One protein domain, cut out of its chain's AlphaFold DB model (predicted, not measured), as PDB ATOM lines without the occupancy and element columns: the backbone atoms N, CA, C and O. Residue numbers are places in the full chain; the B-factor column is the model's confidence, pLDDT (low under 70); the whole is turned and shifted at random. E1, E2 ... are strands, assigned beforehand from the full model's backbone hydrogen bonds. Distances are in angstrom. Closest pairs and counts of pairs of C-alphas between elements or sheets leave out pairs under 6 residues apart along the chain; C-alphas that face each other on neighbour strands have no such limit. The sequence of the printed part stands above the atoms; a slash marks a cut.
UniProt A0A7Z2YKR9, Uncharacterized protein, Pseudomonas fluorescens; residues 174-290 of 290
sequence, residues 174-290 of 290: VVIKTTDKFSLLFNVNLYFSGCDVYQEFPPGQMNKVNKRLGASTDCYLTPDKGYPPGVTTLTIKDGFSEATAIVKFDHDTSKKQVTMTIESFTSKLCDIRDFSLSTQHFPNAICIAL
ATOM      1  N   VAL A 174      48.816  -0.350 -28.600       97.69
ATOM      2  CA  VAL A 174      49.596   0.384 -27.590       97.69
ATOM      3  C   VAL A 174      49.382  -0.220 -26.201       97.69
ATOM      4  O   VAL A 174      48.353  -0.844 -25.934       97.69
ATOM      5  N   VAL A 175      50.356  -0.029 -25.309       98.00
ATOM      6  CA  VAL A 175      50.259  -0.405 -23.892       98.00
ATOM      7  C   VAL A 175      50.260   0.871 -23.062       98.00
ATOM      8  O   VAL A 175      51.177   1.681 -23.181       98.00
ATOM      9  N   ILE A 176      49.242   1.029 -22.224       97.19
ATOM     10  CA  ILE A 176      49.014   2.208 -21.382       97.19
ATOM     11  C   ILE A 176      48.844   1.781 -19.922       97.19
ATOM     12  O   ILE A 176      48.605   0.605 -19.635       97.19
ATOM     13  N   LYS A 177      48.968   2.707 -18.971       96.62
ATOM     14  CA  LYS A 177      48.659   2.426 -17.560       96.62
ATOM     15  C   LYS A 177      47.147   2.356 -17.355       96.62
ATOM     16  O   LYS A 177      46.375   2.932 -18.110       96.62
ATOM     17  N   THR A 178      46.714   1.720 -16.272       94.06
ATOM     18  CA  THR A 178      45.279   1.569 -15.940       94.06
ATOM     19  C   THR A 178      44.549   2.880 -15.678       94.06
ATOM     20  O   THR A 178      43.326   2.905 -15.721       94.06
ATOM     21  N   THR A 179      45.290   3.939 -15.361       91.12
ATOM     22  CA  THR A 179      44.771   5.288 -15.100       91.12
ATOM     23  C   THR A 179      44.960   6.231 -16.284       91.12
ATOM     24  O   THR A 179      44.541   7.387 -16.211       91.12
ATOM     25  N   ASP A 180      45.661   5.791 -17.332       95.12
ATOM     26  CA  ASP A 180      45.867   6.622 -18.510       95.12
ATOM     27  C   ASP A 180      44.538   6.764 -19.251       95.12
ATOM     28  O   ASP A 180      43.732   5.839 -19.309       95.12
ATOM     29  N   LYS A 181      44.313   7.947 -19.813       94.19
ATOM     30  CA  LYS A 181      43.186   8.211 -20.701       94.19
ATOM     31  C   LYS A 181      43.507   7.764 -22.121       94.19
ATOM     32  O   LYS A 181      44.669   7.783 -22.544       94.19
ATOM     33  N   PHE A 182      42.465   7.456 -22.881       95.81
ATOM     34  CA  PHE A 182      42.555   7.390 -24.336       95.81
ATOM     35  C   PHE A 182      41.811   8.557 -24.983       95.81
ATOM     36  O   PHE A 182      41.068   9.297 -24.326       95.81
ATOM     37  N   SER A 183      42.042   8.727 -26.280       94.50
ATOM     38  CA  SER A 183      41.429   9.777 -27.085       94.50
ATOM     39  C   SER A 183      40.764   9.184 -28.325       94.50
ATOM     40  O   SER A 183      40.902   8.001 -28.634       94.50
ATOM     41  N   LEU A 184      40.042  10.011 -29.060       91.38
ATOM     42  CA  LEU A 184      39.346   9.660 -30.285       91.38
ATOM     43  C   LEU A 184      39.566  10.785 -31.302       91.38
ATOM     44  O   LEU A 184      39.491  11.960 -30.941       91.38
ATOM     45  N   LEU A 185      39.805  10.431 -32.565       89.94
ATOM     46  CA  LEU A 185      39.849  11.368 -33.692       89.94
ATOM     47  C   LEU A 185      39.054  10.808 -34.876       89.94
ATOM     48  O   LEU A 185      39.359   9.722 -35.359       89.94
ATOM     49  N   PHE A 186      38.039  11.537 -35.335       86.75
ATOM     50  CA  PHE A 186      37.051  11.040 -36.292       86.75
ATOM     51  C   PHE A 186      36.462  12.161 -37.162       86.75
ATOM     52  O   PHE A 186      36.237  13.281 -36.709       86.75
ATOM     53  N   ASN A 187      36.246  11.865 -38.449       82.44
ATOM     54  CA  ASN A 187      35.661  12.792 -39.432       82.44
ATOM     55  C   ASN A 187      34.188  12.484 -39.749       82.44
ATOM     56  O   ASN A 187      33.602  13.090 -40.643       82.44
ATOM     57  N   VAL A 188      33.603  11.548 -39.007       78.81
ATOM     58  CA  VAL A 188      32.204  11.123 -39.074       78.81
ATOM     59  C   VAL A 188      31.662  10.948 -37.668       78.81
ATOM     60  O   VAL A 188      32.438  10.752 -36.740       78.81
ATOM     61  N   ASN A 189      30.345  10.989 -37.497       80.81
ATOM     62  CA  ASN A 189      29.745  10.676 -36.202       80.81
ATOM     63  C   ASN A 189      30.086   9.245 -35.793       80.81
ATOM     64  O   ASN A 189      29.981   8.349 -36.622       80.81
ATOM     65  N   LEU A 190      30.457   9.032 -34.533       85.38
ATOM     66  CA  LEU A 190      30.739   7.701 -34.001       85.38
ATOM     67  C   LEU A 190      29.670   7.261 -33.012       85.38
ATOM     68  O   LEU A 190      29.259   8.050 -32.165       85.38
ATOM     69  N   TYR A 191      29.314   5.983 -33.081       89.06
ATOM     70  CA  TYR A 191      28.415   5.275 -32.179       89.06
ATOM     71  C   TYR A 191      29.170   4.131 -31.513       89.06
ATOM     72  O   TYR A 191      29.873   3.366 -32.184       89.06
ATOM     73  N   PHE A 192      29.018   4.014 -30.195       91.62
ATOM     74  CA  PHE A 192      29.742   3.040 -29.381       91.62
ATOM     75  C   PHE A 192      28.838   1.891 -28.932       91.62
ATOM     76  O   PHE A 192      27.669   2.082 -28.602       91.62
ATOM     77  N   SER A 193      29.384   0.678 -28.931       92.75
ATOM     78  CA  SER A 193      28.721  -0.531 -28.431       92.75
ATOM     79  C   SER A 193      29.754  -1.569 -27.978       92.75
ATOM     80  O   SER A 193      30.954  -1.373 -28.149       92.75
ATOM     81  N   GLY A 194      29.309  -2.673 -27.374       93.56
ATOM     82  CA  GLY A 194      30.187  -3.714 -26.811       93.56
ATOM     83  C   GLY A 194      30.713  -3.390 -25.409       93.56
ATOM     84  O   GLY A 194      30.800  -4.284 -24.570       93.56
ATOM     85  N   CYS A 195      30.952  -2.113 -25.113       94.50
ATOM     86  CA  CYS A 195      31.175  -1.600 -23.766       94.50
ATOM     87  C   CYS A 195      30.742  -0.134 -23.657       94.50
ATOM     88  O   CYS A 195      30.456   0.525 -24.661       94.50
ATOM     89  N   ASP A 196      30.696   0.365 -22.425       95.06
ATOM     90  CA  ASP A 196      30.432   1.772 -22.156       95.06
ATOM     91  C   ASP A 196      31.712   2.597 -22.303       95.06
ATOM     92  O   ASP A 196      32.780   2.196 -21.840       95.06
ATOM     93  N   VAL A 197      31.580   3.780 -22.899       94.06
ATOM     94  CA  VAL A 197      32.631   4.799 -22.925       94.06
ATOM     95  C   VAL A 197      32.203   5.937 -22.015       94.06
ATOM     96  O   VAL A 197      31.067   6.406 -22.075       94.06
ATOM     97  N   TYR A 198      33.118   6.392 -21.173       93.25
ATOM     98  CA  TYR A 198      32.933   7.543 -20.306       93.25
ATOM     99  C   TYR A 198      33.957   8.608 -20.653       93.25
ATOM    100  O   TYR A 198      35.070   8.292 -21.062       93.25
ATOM    101  N   GLN A 199      33.590   9.865 -20.458       91.25
ATOM    102  CA  GLN A 199      34.489  10.992 -20.624       91.25
ATOM    103  C   GLN A 199      34.415  11.904 -19.409       91.25
ATOM    104  O   GLN A 199      33.323  12.231 -18.940       91.25
ATOM    105  N   GLU A 200      35.578  12.344 -18.939       88.44
ATOM    106  CA  GLU A 200      35.654  13.408 -17.950       88.44
ATOM    107  C   GLU A 200      35.568  14.767 -18.642       88.44
ATOM    108  O   GLU A 200      36.540  15.235 -19.235       88.44
ATOM    109  N   PHE A 201      34.403  15.407 -18.568       78.31
ATOM    110  CA  PHE A 201      34.234  16.780 -19.024       78.31
ATOM    111  C   PHE A 201      32.938  17.404 -18.476       78.31
ATOM    112  O   PHE A 201      31.875  16.817 -18.687       78.31
ATOM    113  N   PRO A 202      32.979  18.593 -17.838       75.75
ATOM    114  CA  PRO A 202      34.176  19.333 -17.409       75.75
ATOM    115  C   PRO A 202      35.009  18.543 -16.375       75.75
ATOM    116  O   PRO A 202      34.548  17.510 -15.885       75.75
ATOM    117  N   PRO A 203      36.230  18.995 -16.020       81.44
ATOM    118  CA  PRO A 203      37.051  18.321 -15.015       81.44
ATOM    119  C   PRO A 203      36.269  18.022 -13.728       81.44
ATOM    120  O   PRO A 203      35.613  18.901 -13.170       81.44
ATOM    121  N   GLY A 204      36.328  16.777 -13.262       82.12
ATOM    122  CA  GLY A 204      35.576  16.267 -12.117       82.12
ATOM    123  C   GLY A 204      34.184  15.711 -12.437       82.12
ATOM    124  O   GLY A 204      33.566  15.132 -11.546       82.12
ATOM    125  N   GLN A 205      33.687  15.845 -13.671       86.19
ATOM    126  CA  GLN A 205      32.377  15.330 -14.082       86.19
ATOM    127  C   GLN A 205      32.524  14.219 -15.118       86.19
ATOM    128  O   GLN A 205      32.987  14.447 -16.233       86.19
ATOM    129  N   MET A 206      32.106  13.011 -14.740       90.88
ATOM    130  CA  MET A 206      32.133  11.837 -15.607       90.88
ATOM    131  C   MET A 206      30.789  11.648 -16.297       90.88
ATOM    132  O   MET A 206      29.772  11.416 -15.644       90.88
ATOM    133  N   ASN A 207      30.807  11.700 -17.625       88.81
ATOM    134  CA  ASN A 207      29.628  11.554 -18.463       88.81
ATOM    135  C   ASN A 207      29.754  10.308 -19.335       88.81
ATOM    136  O   ASN A 207      30.786  10.082 -19.969       88.81
ATOM    137  N   LYS A 208      28.695   9.496 -19.384       90.38
ATOM    138  CA  LYS A 208      28.616   8.387 -20.337       90.38
ATOM    139  C   LYS A 208      28.452   8.948 -21.747       90.38
ATOM    140  O   LYS A 208      27.605   9.805 -21.990       90.38
ATOM    141  N   VAL A 209      29.244   8.433 -22.676       84.75
ATOM    142  CA  VAL A 209      29.298   8.879 -24.062       84.75
ATOM    143  C   VAL A 209      28.733   7.791 -24.956       84.75
ATOM    144  O   VAL A 209      29.295   6.706 -25.056       84.75
ATOM    145  N   ASN A 210      27.632   8.098 -25.637       73.69
ATOM    146  CA  ASN A 210      27.016   7.176 -26.596       73.69
ATOM    147  C   ASN A 210      27.314   7.561 -28.052       73.69
ATOM    148  O   ASN A 210      27.253   6.707 -28.935       73.69
ATOM    149  N   LYS A 211      27.631   8.841 -28.293       69.44
ATOM    150  CA  LYS A 211      27.934   9.395 -29.613       69.44
ATOM    151  C   LYS A 211      28.950  10.531 -29.530       69.44
ATOM    152  O   LYS A 211      28.988  11.226 -28.510       69.44
ATOM    153  N   ARG A 212      29.721  10.769 -30.595       71.56
ATOM    154  CA  ARG A 212      30.593  11.956 -30.721       71.56
ATOM    155  C   ARG A 212      30.730  12.446 -32.168       71.56
ATOM    156  O   ARG A 212      30.650  11.628 -33.084       71.56
ATOM    157  N   LEU A 213      31.082  13.737 -32.341       64.12
ATOM    158  CA  LEU A 213      31.681  14.322 -33.567       64.12
ATOM    159  C   LEU A 213      33.106  14.901 -33.297       64.12
ATOM    160  O   LEU A 213      33.362  15.420 -32.215       64.12
ATOM    161  N   GLY A 214      34.041  14.792 -34.256       74.25
ATOM    162  CA  GLY A 214      35.357  15.450 -34.217       74.25
ATOM    163  C   GLY A 214      36.473  14.742 -33.434       74.25
ATOM    164  O   GLY A 214      36.952  13.682 -33.825       74.25
ATOM    165  N   ALA A 215      36.987  15.385 -32.386       80.38
ATOM    166  CA  ALA A 215      38.078  14.863 -31.562       80.38
ATOM    167  C   ALA A 215      37.670  14.887 -30.093       80.38
ATOM    168  O   ALA A 215      37.026  15.825 -29.648       80.38
ATOM    169  N   SER A 216      38.052  13.867 -29.332       85.06
ATOM    170  CA  SER A 216      37.719  13.743 -27.913       85.06
ATOM    171  C   SER A 216      38.914  13.191 -27.148       85.06
ATOM    172  O   SER A 216      39.636  12.346 -27.662       85.06
ATOM    173  N   THR A 217      39.126  13.644 -25.920       89.75
ATOM    174  CA  THR A 217      40.151  13.119 -24.999       89.75
ATOM    175  C   THR A 217      39.510  12.880 -23.635       89.75
ATOM    176  O   THR A 217      38.298  13.054 -23.489       89.75
ATOM    177  N   ASP A 218      40.295  12.439 -22.656       90.31
ATOM    178  CA  ASP A 218      39.824  12.133 -21.297       90.31
ATOM    179  C   ASP A 218      38.758  11.026 -21.284       90.31
ATOM    180  O   ASP A 218      37.811  11.057 -20.498       90.31
ATOM    181  N   CYS A 219      38.913  10.049 -22.186       93.88
ATOM    182  CA  CYS A 219      38.017   8.907 -22.314       93.88
ATOM    183  C   CYS A 219      38.511   7.701 -21.501       93.88
ATOM    184  O   CYS A 219      39.714   7.428 -21.421       93.88
ATOM    185  N   TYR A 220      37.550   6.962 -20.949       95.62
ATOM    186  CA  TYR A 220      37.712   5.788 -20.090       95.62
ATOM    187  C   TYR A 220      36.614   4.758 -20.390       95.62
ATOM    188  O   TYR A 220      35.619   5.081 -21.038       95.62
ATOM    189  N   LEU A 221      36.767   3.522 -19.907       96.31
ATOM    190  CA  LEU A 221      35.739   2.475 -20.035       96.31
ATOM    191  C   LEU A 221      34.962   2.224 -18.733       96.31
ATOM    192  O   LEU A 221      34.065   1.384 -18.689       96.31
ATOM    193  N   THR A 222      35.293   2.954 -17.665       94.69
ATOM    194  CA  THR A 222      34.590   2.919 -16.377       94.69
ATOM    195  C   THR A 222      34.346   4.339 -15.845       94.69
ATOM    196  O   THR A 222      35.113   5.257 -16.157       94.69
ATOM    197  N   PRO A 223      33.299   4.554 -15.025       93.38
ATOM    198  CA  PRO A 223      32.985   5.873 -14.470       93.38
ATOM    199  C   PRO A 223      33.999   6.368 -13.421       93.38
ATOM    200  O   PRO A 223      33.991   7.544 -13.081       93.38
ATOM    201  N   ASP A 224      34.879   5.505 -12.913       92.69
ATOM    202  CA  ASP A 224      35.930   5.807 -11.929       92.69
ATOM    203  C   ASP A 224      37.316   6.050 -12.562       92.69
ATOM    204  O   ASP A 224      38.333   5.976 -11.875       92.69
ATOM    205  N   LYS A 225      37.353   6.397 -13.858       92.12
ATOM    206  CA  LYS A 225      38.568   6.709 -14.636       92.12
ATOM    207  C   LYS A 225      39.520   5.525 -14.814       92.12
ATOM    208  O   LYS A 225      40.708   5.598 -14.490       92.12
ATOM    209  N   GLY A 226      39.005   4.435 -15.368       94.38
ATOM    210  CA  GLY A 226      39.813   3.265 -15.674       94.38
ATOM    211  C   GLY A 226      39.196   2.352 -16.726       94.38
ATOM    212  O   GLY A 226      38.516   2.789 -17.661       94.38
ATOM    213  N   TYR A 227      39.487   1.064 -16.567       97.38
ATOM    214  CA  TYR A 227      39.134   0.002 -17.500       97.38
ATOM    215  C   TYR A 227      38.617  -1.215 -16.724       97.38
ATOM    216  O   TYR A 227      39.189  -1.541 -15.676       97.38
ATOM    217  N   PRO A 228      37.584  -1.930 -17.206       96.38
ATOM    218  CA  PRO A 228      37.150  -3.170 -16.572       96.38
ATOM    219  C   PRO A 228      38.299  -4.191 -16.533       96.38
ATOM    220  O   PRO A 228      39.064  -4.254 -17.496       96.38
ATOM    221  N   PRO A 229      38.467  -4.975 -15.452       96.81
ATOM    222  CA  PRO A 229      39.462  -6.045 -15.409       96.81
ATOM    223  C   PRO A 229      39.265  -7.077 -16.526       96.81
ATOM    224  O   PRO A 229      38.135  -7.467 -16.822       96.81
ATOM    225  N   GLY A 230      40.366  -7.577 -17.086       97.50
ATOM    226  CA  GLY A 230      40.333  -8.547 -18.178       97.50
ATOM    227  C   GLY A 230      40.062  -7.908 -19.539       97.50
ATOM    228  O   GLY A 230      40.432  -6.763 -19.792       97.50
ATOM    229  N   VAL A 231      39.452  -8.676 -20.441       97.94
ATOM    230  CA  VAL A 231      39.248  -8.270 -21.834       97.94
ATOM    231  C   VAL A 231      37.895  -7.589 -22.010       97.94
ATOM    232  O   VAL A 231      36.856  -8.185 -21.741       97.94
ATOM    233  N   THR A 232      37.920  -6.368 -22.537       97.94
ATOM    234  CA  THR A 232      36.739  -5.605 -22.952       97.94
ATOM    235  C   THR A 232      36.852  -5.232 -24.428       97.94
ATOM    236  O   THR A 232      37.932  -4.871 -24.890       97.94
ATOM    237  N   THR A 233      35.743  -5.276 -25.166       98.12
ATOM    238  CA  THR A 233      35.711  -4.929 -26.593       98.12
ATOM    239  C   THR A 233      34.804  -3.728 -26.831       98.12
ATOM    240  O   THR A 233      33.609  -3.779 -26.552       98.12
ATOM    241  N   LEU A 234      35.374  -2.671 -27.405       97.00
ATOM    242  CA  LEU A 234      34.668  -1.506 -27.915       97.00
ATOM    243  C   LEU A 234      34.425  -1.678 -29.416       97.00
ATOM    244  O   LEU A 234      35.360  -1.823 -30.199       97.00
ATOM    245  N   THR A 235      33.164  -1.625 -29.825       95.50
ATOM    246  CA  THR A 235      32.762  -1.543 -31.230       95.50
ATOM    247  C   THR A 235      32.387  -0.106 -31.559       95.50
ATOM    248  O   THR A 235      31.504   0.472 -30.925       95.50
ATOM    249  N   ILE A 236      33.038   0.445 -32.577       94.19
ATOM    250  CA  ILE A 236      32.833   1.793 -33.103       94.19
ATOM    251  C   ILE A 236      32.177   1.676 -34.480       94.19
ATOM    252  O   ILE A 236      32.646   0.901 -35.318       94.19
ATOM    253  N   LYS A 237      31.109   2.441 -34.722       92.38
ATOM    254  CA  LYS A 237      30.413   2.525 -36.019       92.38
ATOM    255  C   LYS A 237      30.119   3.972 -36.396       92.38
ATOM    256  O   LYS A 237      29.907   4.792 -35.513       92.38
ATOM    257  N   ASP A 238      30.021   4.257 -37.687       88.19
ATOM    258  CA  ASP A 238      29.628   5.570 -38.225       88.19
ATOM    259  C   ASP A 238      28.105   5.807 -38.328       88.19
ATOM    260  O   ASP A 238      27.650   6.881 -38.731       88.19
ATOM    261  N   GLY A 239      27.310   4.785 -37.998       88.62
ATOM    262  CA  GLY A 239      25.852   4.774 -38.153       88.62
ATOM    263  C   GLY A 239      25.359   4.427 -39.564       88.62
ATOM    264  O   GLY A 239      24.156   4.298 -39.752       88.62
ATOM    265  N   PHE A 240      26.250   4.252 -40.543       89.38
ATOM    266  CA  PHE A 240      25.931   3.790 -41.903       89.38
ATOM    267  C   PHE A 240      26.564   2.433 -42.233       89.38
ATOM    268  O   PHE A 240      26.332   1.884 -43.312       89.38
ATOM    269  N   SER A 241      27.342   1.885 -41.295       84.25
ATOM    270  CA  SER A 241      28.135   0.667 -41.445       84.25
ATOM    271  C   SER A 241      29.210   0.765 -42.543       84.25
ATOM    272  O   SER A 241      29.637  -0.260 -43.072       84.25
ATOM    273  N   GLU A 242      29.667   1.980 -42.880       86.62
ATOM    274  CA  GLU A 242      30.709   2.226 -43.895       86.62
ATOM    275  C   GLU A 242      32.102   2.390 -43.264       86.62
ATOM    276  O   GLU A 242      33.106   2.015 -43.871       86.62
ATOM    277  N   ALA A 243      32.160   2.880 -42.025       88.25
ATOM    278  CA  ALA A 243      33.314   2.832 -41.137       88.25
ATOM    279  C   ALA A 243      32.955   2.105 -39.843       88.25
ATOM    280  O   ALA A 243      32.132   2.552 -39.040       88.25
ATOM    281  N   THR A 244      33.646   0.994 -39.611       92.38
ATOM    282  CA  THR A 244      33.609   0.255 -38.351       92.38
ATOM    283  C   THR A 244      35.017   0.011 -37.831       92.38
ATOM    284  O   THR A 244      35.950  -0.137 -38.621       92.38
ATOM    285  N   ALA A 245      35.162  -0.060 -36.508       95.75
ATOM    286  CA  ALA A 245      36.367  -0.544 -35.845       95.75
ATOM    287  C   ALA A 245      36.000  -1.368 -34.606       95.75
ATOM    288  O   ALA A 245      35.087  -1.016 -33.860       95.75
ATOM    289  N   ILE A 246      36.723  -2.462 -34.388       97.44
ATOM    290  CA  ILE A 246      36.645  -3.285 -33.181       97.44
ATOM    291  C   ILE A 246      37.958  -3.103 -32.432       97.44
ATOM    292  O   ILE A 246      39.026  -3.425 -32.956       97.44
ATOM    293  N   VAL A 247      37.876  -2.564 -31.220       98.19
ATOM    294  CA  VAL A 247      39.031  -2.240 -30.383       98.19
ATOM    295  C   VAL A 247      38.947  -3.024 -29.084       98.19
ATOM    296  O   VAL A 247      38.006  -2.881 -28.307       98.19
ATOM    297  N   LYS A 248      39.951  -3.853 -28.836       98.50
ATOM    298  CA  LYS A 248      40.098  -4.639 -27.618       98.50
ATOM    299  C   LYS A 248      40.948  -3.892 -26.598       98.50
ATOM    300  O   LYS A 248      42.016  -3.387 -26.928       98.50
ATOM    301  N   PHE A 249      40.503  -3.907 -25.350       98.50
ATOM    302  CA  PHE A 249      41.222  -3.433 -24.175       98.50
ATOM    303  C   PHE A 249      41.459  -4.624 -23.250       98.50
ATOM    304  O   PHE A 249      40.512  -5.187 -22.709       98.50
ATOM    305  N   ASP A 250      42.716  -5.036 -23.104       98.38
ATOM    306  CA  ASP A 250      43.121  -6.121 -22.208       98.38
ATOM    307  C   ASP A 250      43.766  -5.539 -20.946       98.38
ATOM    308  O   ASP A 250      44.916  -5.092 -20.980       98.38
ATOM    309  N   HIS A 251      42.996  -5.473 -19.860       98.25
ATOM    310  CA  HIS A 251      43.420  -4.920 -18.582       98.25
ATOM    311  C   HIS A 251      44.022  -6.007 -17.683       98.25
ATOM    312  O   HIS A 251      43.317  -6.743 -16.984       98.25
ATOM    313  N   ASP A 252      45.354  -6.032 -17.639       97.56
ATOM    314  CA  ASP A 252      46.136  -6.844 -16.711       97.56
ATOM    315  C   ASP A 252      46.320  -6.087 -15.386       97.56
ATOM    316  O   ASP A 252      47.231  -5.266 -15.217       97.56
ATOM    317  N   THR A 253      45.438  -6.374 -14.426       95.56
ATOM    318  CA  THR A 253      45.451  -5.756 -13.089       95.56
ATOM    319  C   THR A 253      46.714  -6.090 -12.294       95.56
ATOM    320  O   THR A 253      47.136  -5.288 -11.459       95.56
ATOM    321  N   SER A 254      47.363  -7.228 -12.572       96.50
ATOM    322  CA  SER A 254      48.605  -7.632 -11.901       96.50
ATOM    323  C   SER A 254      49.787  -6.762 -12.327       96.50
ATOM    324  O   SER A 254      50.630  -6.401 -11.504       96.50
ATOM    325  N   LYS A 255      49.811  -6.361 -13.604       96.31
ATOM    326  CA  LYS A 255      50.842  -5.491 -14.181       96.31
ATOM    327  C   LYS A 255      50.474  -4.008 -14.164       96.31
ATOM    328  O   LYS A 255      51.314  -3.182 -14.506       96.31
ATOM    329  N   LYS A 256      49.247  -3.662 -13.755       96.50
ATOM    330  CA  LYS A 256      48.704  -2.294 -13.800       96.50
ATOM    331  C   LYS A 256      48.851  -1.667 -15.190       96.50
ATOM    332  O   LYS A 256      49.237  -0.503 -15.326       96.50
ATOM    333  N   GLN A 257      48.490  -2.432 -16.216       97.75
ATOM    334  CA  GLN A 257      48.535  -1.984 -17.604       97.75
ATOM    335  C   GLN A 257      47.287  -2.411 -18.373       97.75
ATOM    336  O   GLN A 257      46.646  -3.410 -18.044       97.75
ATOM    337  N   VAL A 258      46.998  -1.678 -19.440       98.31
ATOM    338  CA  VAL A 258      45.964  -2.003 -20.416       98.31
ATOM    339  C   VAL A 258      46.603  -2.051 -21.790       98.31
ATOM    340  O   VAL A 258      47.317  -1.133 -22.187       98.31
ATOM    341  N   THR A 259      46.360  -3.133 -22.522       98.56
ATOM    342  CA  THR A 259      46.772  -3.242 -23.923       98.56
ATOM    343  C   THR A 259      45.578  -2.916 -24.805       98.56
ATOM    344  O   THR A 259      44.618  -3.684 -24.851       98.56
ATOM    345  N   MET A 260      45.633  -1.779 -25.496       98.50
ATOM    346  CA  MET A 260      44.619  -1.366 -26.464       98.50
ATOM    347  C   MET A 260      45.033  -1.845 -27.854       98.50
ATOM    348  O   MET A 260      46.137  -1.542 -28.297       98.50
ATOM    349  N   THR A 261      44.171  -2.601 -28.533       98.56
ATOM    350  CA  THR A 261      44.441  -3.207 -29.845       98.56
ATOM    351  C   THR A 261      43.262  -2.995 -30.788       98.56
ATOM    352  O   THR A 261      42.149  -3.400 -30.471       98.56
ATOM    353  N   ILE A 262      43.495  -2.417 -31.964       98.19
ATOM    354  CA  ILE A 262      42.543  -2.425 -33.079       98.19
ATOM    355  C   ILE A 262      42.577  -3.829 -33.693       98.19
ATOM    356  O   ILE A 262      43.548  -4.200 -34.352       98.19
ATOM    357  N   GLU A 263      41.538  -4.626 -33.447       97.56
ATOM    358  CA  GLU A 263      41.443  -6.013 -33.920       97.56
ATOM    359  C   GLU A 263      41.010  -6.086 -35.386       97.56
ATOM    360  O   GLU A 263      41.503  -6.914 -36.149       97.56
ATOM    361  N   SER A 264      40.083  -5.217 -35.789       96.31
ATOM    362  CA  SER A 264      39.620  -5.114 -37.173       96.31
ATOM    363  C   SER A 264      38.968  -3.762 -37.435       96.31
ATOM    364  O   SER A 264      38.507  -3.095 -36.508       96.31
ATOM    365  N   PHE A 265      38.930  -3.355 -38.702       95.12
ATOM    366  CA  PHE A 265      38.221  -2.164 -39.152       95.12
ATOM    367  C   PHE A 265      37.863  -2.274 -40.637       95.12
ATOM    368  O   PHE A 265      38.471  -3.050 -41.374       95.12
ATOM    369  N   THR A 266      36.876  -1.494 -41.070       90.81
ATOM    370  CA  THR A 266      36.445  -1.388 -42.481       90.81
ATOM    371  C   THR A 266      36.702  -0.009 -43.087       90.81
ATOM    372  O   THR A 266      36.619   0.159 -44.302       90.81
ATOM    373  N   SER A 267      37.045   0.972 -42.251       85.94
ATOM    374  CA  SER A 267      37.320   2.345 -42.657       85.94
ATOM    375  C   SER A 267      38.606   2.468 -43.489       85.94
ATOM    376  O   SER A 267      39.498   1.617 -43.445       85.94
ATOM    377  N   LYS A 268      38.748   3.569 -44.234       84.56
ATOM    378  CA  LYS A 268      39.973   3.873 -44.995       84.56
ATOM    379  C   LYS A 268      41.187   4.065 -44.086       84.56
ATOM    380  O   LYS A 268      42.320   3.770 -44.475       84.56
ATOM    381  N   LEU A 269      40.957   4.586 -42.885       89.62
ATOM    382  CA  LEU A 269      41.973   4.819 -41.874       89.62
ATOM    383  C   LEU A 269      41.448   4.343 -40.523       89.62
ATOM    384  O   LEU A 269      40.379   4.771 -40.084       89.62
ATOM    385  N   CYS A 270      42.217   3.471 -39.874       94.50
ATOM    386  CA  CYS A 270      42.089   3.184 -38.455       94.50
ATOM    387  C   CYS A 270      43.467   2.868 -37.862       94.50
ATOM    388  O   CYS A 270      44.128   1.927 -38.302       94.50
ATOM    389  N   ASP A 271      43.926   3.684 -36.921       96.44
ATOM    390  CA  ASP A 271      45.182   3.499 -36.190       96.44
ATOM    391  C   ASP A 271      45.167   4.274 -34.866       96.44
ATOM    392  O   ASP A 271      44.207   4.973 -34.544       96.44
ATOM    393  N   ILE A 272      46.210   4.092 -34.059       96.62
ATOM    394  CA  ILE A 272      46.384   4.757 -32.771       96.62
ATOM    395  C   ILE A 272      47.486   5.803 -32.912       96.62
ATOM    396  O   ILE A 272      48.592   5.484 -33.363       96.62
ATOM    397  N   ARG A 273      47.193   7.049 -32.535       93.88
ATOM    398  CA  ARG A 273      48.130   8.176 -32.642       93.88
ATOM    399  C   ARG A 273      48.089   9.045 -31.400       93.88
ATOM    400  O   ARG A 273      47.045   9.199 -30.781       93.88
ATOM    401  N   ASP A 274      49.201   9.701 -31.120       92.56
ATOM    402  CA  ASP A 274      49.209  10.862 -30.241       92.56
ATOM    403  C   ASP A 274      49.136  12.121 -31.101       92.56
ATOM    404  O   ASP A 274      49.803  12.212 -32.134       92.56
ATOM    405  N   PHE A 275      48.346  13.104 -30.683       89.00
ATOM    406  CA  PHE A 275      48.367  14.424 -31.306       89.00
ATOM    407  C   PHE A 275      48.085  15.529 -30.295       89.00
ATOM    408  O   PHE A 275      47.701  15.289 -29.149       89.00
ATOM    409  N   SER A 276      48.292  16.762 -30.735       85.12
ATOM    410  CA  SER A 276      47.894  17.952 -29.998       85.12
ATOM    411  C   SER A 276      47.086  18.840 -30.927       85.12
ATOM    412  O   SER A 276      47.434  18.985 -32.099       85.12
ATOM    413  N   LEU A 277      46.011  19.410 -30.399       77.31
ATOM    414  CA  LEU A 277      45.209  20.416 -31.076       77.31
ATOM    415  C   LEU A 277      45.149  21.635 -30.161       77.31
ATOM    416  O   LEU A 277      44.683  21.549 -29.023       77.31
ATOM    417  N   SER A 278      45.669  22.757 -30.650       74.44
ATOM    418  CA  SER A 278      45.853  23.990 -29.890       74.44
ATOM    419  C   SER A 278      46.678  23.752 -28.619       74.44
ATOM    420  O   SER A 278      47.875  23.490 -28.709       74.44
ATOM    421  N   THR A 279      46.075  23.810 -27.433       74.50
ATOM    422  CA  THR A 279      46.776  23.591 -26.153       74.50
ATOM    423  C   THR A 279      46.473  22.237 -25.516       74.50
ATOM    424  O   THR A 279      46.997  21.934 -24.444       74.50
ATOM    425  N   GLN A 280      45.643  21.411 -26.156       81.06
ATOM    426  CA  GLN A 280      45.181  20.149 -25.598       81.06
ATOM    427  C   GLN A 280      45.891  18.964 -26.245       81.06
ATOM    428  O   GLN A 280      46.044  18.889 -27.465       81.06
ATOM    429  N   HIS A 281      46.315  18.027 -25.400       88.62
ATOM    430  CA  HIS A 281      46.949  16.787 -25.817       88.62
ATOM    431  C   HIS A 281      45.933  15.640 -25.867       88.62
ATOM    432  O   HIS A 281      45.143  15.439 -24.938       88.62
ATOM    433  N   PHE A 282      46.001  14.870 -26.947       91.81
ATOM    434  CA  PHE A 282      45.156  13.725 -27.253       91.81
ATOM    435  C   PHE A 282      46.043  12.475 -27.315       91.81
ATOM    436  O   PHE A 282      46.504  12.104 -28.398       91.81
ATOM    437  N   PRO A 283      46.346  11.856 -26.159       94.31
ATOM    438  CA  PRO A 283      47.147  10.642 -26.109       94.31
ATOM    439  C   PRO A 283      46.317   9.426 -26.516       94.31
ATOM    440  O   PRO A 283      45.108   9.377 -26.261       94.31
ATOM    441  N   ASN A 284      46.982   8.414 -27.071       96.00
ATOM    442  CA  ASN A 284      46.409   7.115 -27.410       96.00
ATOM    443  C   ASN A 284      45.099   7.266 -28.197       96.00
ATOM    444  O   ASN A 284      44.092   6.628 -27.886       96.00
ATOM    445  N   ALA A 285      45.074   8.187 -29.158       94.75
ATOM    446  CA  ALA A 285      43.876   8.488 -29.906       94.75
ATOM    447  C   ALA A 285      43.564   7.366 -30.882       94.75
ATOM    448  O   ALA A 285      44.364   7.095 -31.774       94.75
ATOM    449  N   ILE A 286      42.389   6.756 -30.754       95.56
ATOM    450  CA  ILE A 286      41.850   5.896 -31.804       95.56
ATOM    451  C   ILE A 286      41.413   6.829 -32.935       95.56
ATOM    452  O   ILE A 286      40.398   7.527 -32.839       95.56
ATOM    453  N   CYS A 287      42.218   6.883 -33.987       93.69
ATOM    454  CA  CYS A 287      41.929   7.630 -35.196       93.69
ATOM    455  C   CYS A 287      41.108   6.741 -36.125       93.69
ATOM    456  O   CYS A 287      41.548   5.650 -36.471       93.69
ATOM    457  N   ILE A 288      39.932   7.194 -36.543       91.25
ATOM    458  CA  ILE A 288      39.075   6.501 -37.504       91.25
ATOM    459  C   ILE A 288      38.557   7.505 -38.534       91.25
ATOM    460  O   ILE A 288      37.977   8.525 -38.184       91.25
ATOM    461  N   ALA A 289      38.778   7.233 -39.816       85.94
ATOM    462  CA  ALA A 289      38.262   8.069 -40.893       85.94
ATOM    463  C   ALA A 289      37.812   7.244 -42.095       85.94
ATOM    464  O   ALA A 289      38.444   6.241 -42.446       85.94
ATOM    465  N   LEU A 290      36.733   7.710 -42.728       80.81
ATOM    466  CA  LEU A 290      36.287   7.224 -44.033       80.81
ATOM    467  C   LEU A 290      37.229   7.657 -45.173       80.81
ATOM    468  O   LEU A 290      37.848   8.745 -45.096       80.81
TER     469      LEU A 290
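AT A GLANCE: This is residues 174 to 290 of the 290 residues of an uncharacterized protein of Pseudomonas fluorescens (UniProt A0A7Z2YKR9). Two strongly twisted sheets lie face to face as a sandwich, six strands in one layer and five in the other, with the strands of the two layers crossed at 48 degrees. The long hairpin of E10 and E11, sharply bent in both strands, makes one side of the six-strand layer, while the long strands E7, E8 and E9 make the body of the five-strand layer. The printed part has 117 residues, with no named helix and 11 strands, E1 to E11 in order along the chain; the class is all strand. The sheet E5, E4, E6, E2, E11, E10 is mixed, and the sheet E1, E9, E8, E7, E3 is antiparallel. The whole is compact, with a radius of gyration of the C-alphas of 13.2 A and spans of 37 by 30 by 23 A.

IN THESE COORDINATES: E1, residues 174 to 177, begins at C-alpha 174 (49.596, 0.384, -27.590). E2 is residues 182 to 186, E3 190 to 193, E4 197 to 200, E5 206 to 209 and E6 215 to 220. E7, residues 230 to 237, is 23.2 A long, E8, residues 244 to 252, 26.0 A, and E9, residues 257 to 265, 23.9 A. E10, residues 269 to 277, is 19.2 A long and bends by 84 degrees at residue 272. E11, residues 280 to 289, is 20.7 A long, bends by 87 degrees at residue 284 and ends at C-alpha 289 (38.262, 8.069, -40.893).

HOW THE PARTS SIT: In the six-strand sheet, E5 and E10 are the edge strands. E4 and E5 form an antiparallel hairpin, with N 209 and O 197 2.8 A apart. E6 is staggered: it pairs with E4 over residues 219 to 220, N 220 and O 198 at 2.8 A, and with E2 over residues 215 to 219, N 184 and O 216 at 2.8 A. E2 and E11 are parallel, with N 288 and O 185 2.8 A apart. E10 and E11 form a hairpin, with N 285 and O 273 2.7 A apart. In the other sheet, E7, E8 and E9 form a meander, each strand the antiparallel neighbour of the one before; N 234 and O 247, and N 261 and O 248, are 2.8 A apart. E1 is antiparallel to E9, with N 258 and O 176 at 2.8 A, and E3 to E7, with N 191 and O 237 at 2.8 A. Between the sheets, the closest C-alphas of E9 and E10, those of Ile 262 and Asp 271, are 7.2 A apart.

THE WHOLE: The two C-alphas farthest apart, those of Phe 240 and Ser 254, are 39.3 A apart. The printed part has no cut and no long link. The mean pLDDT of the printed part is 90.8; residues 211 and 213 are under 70.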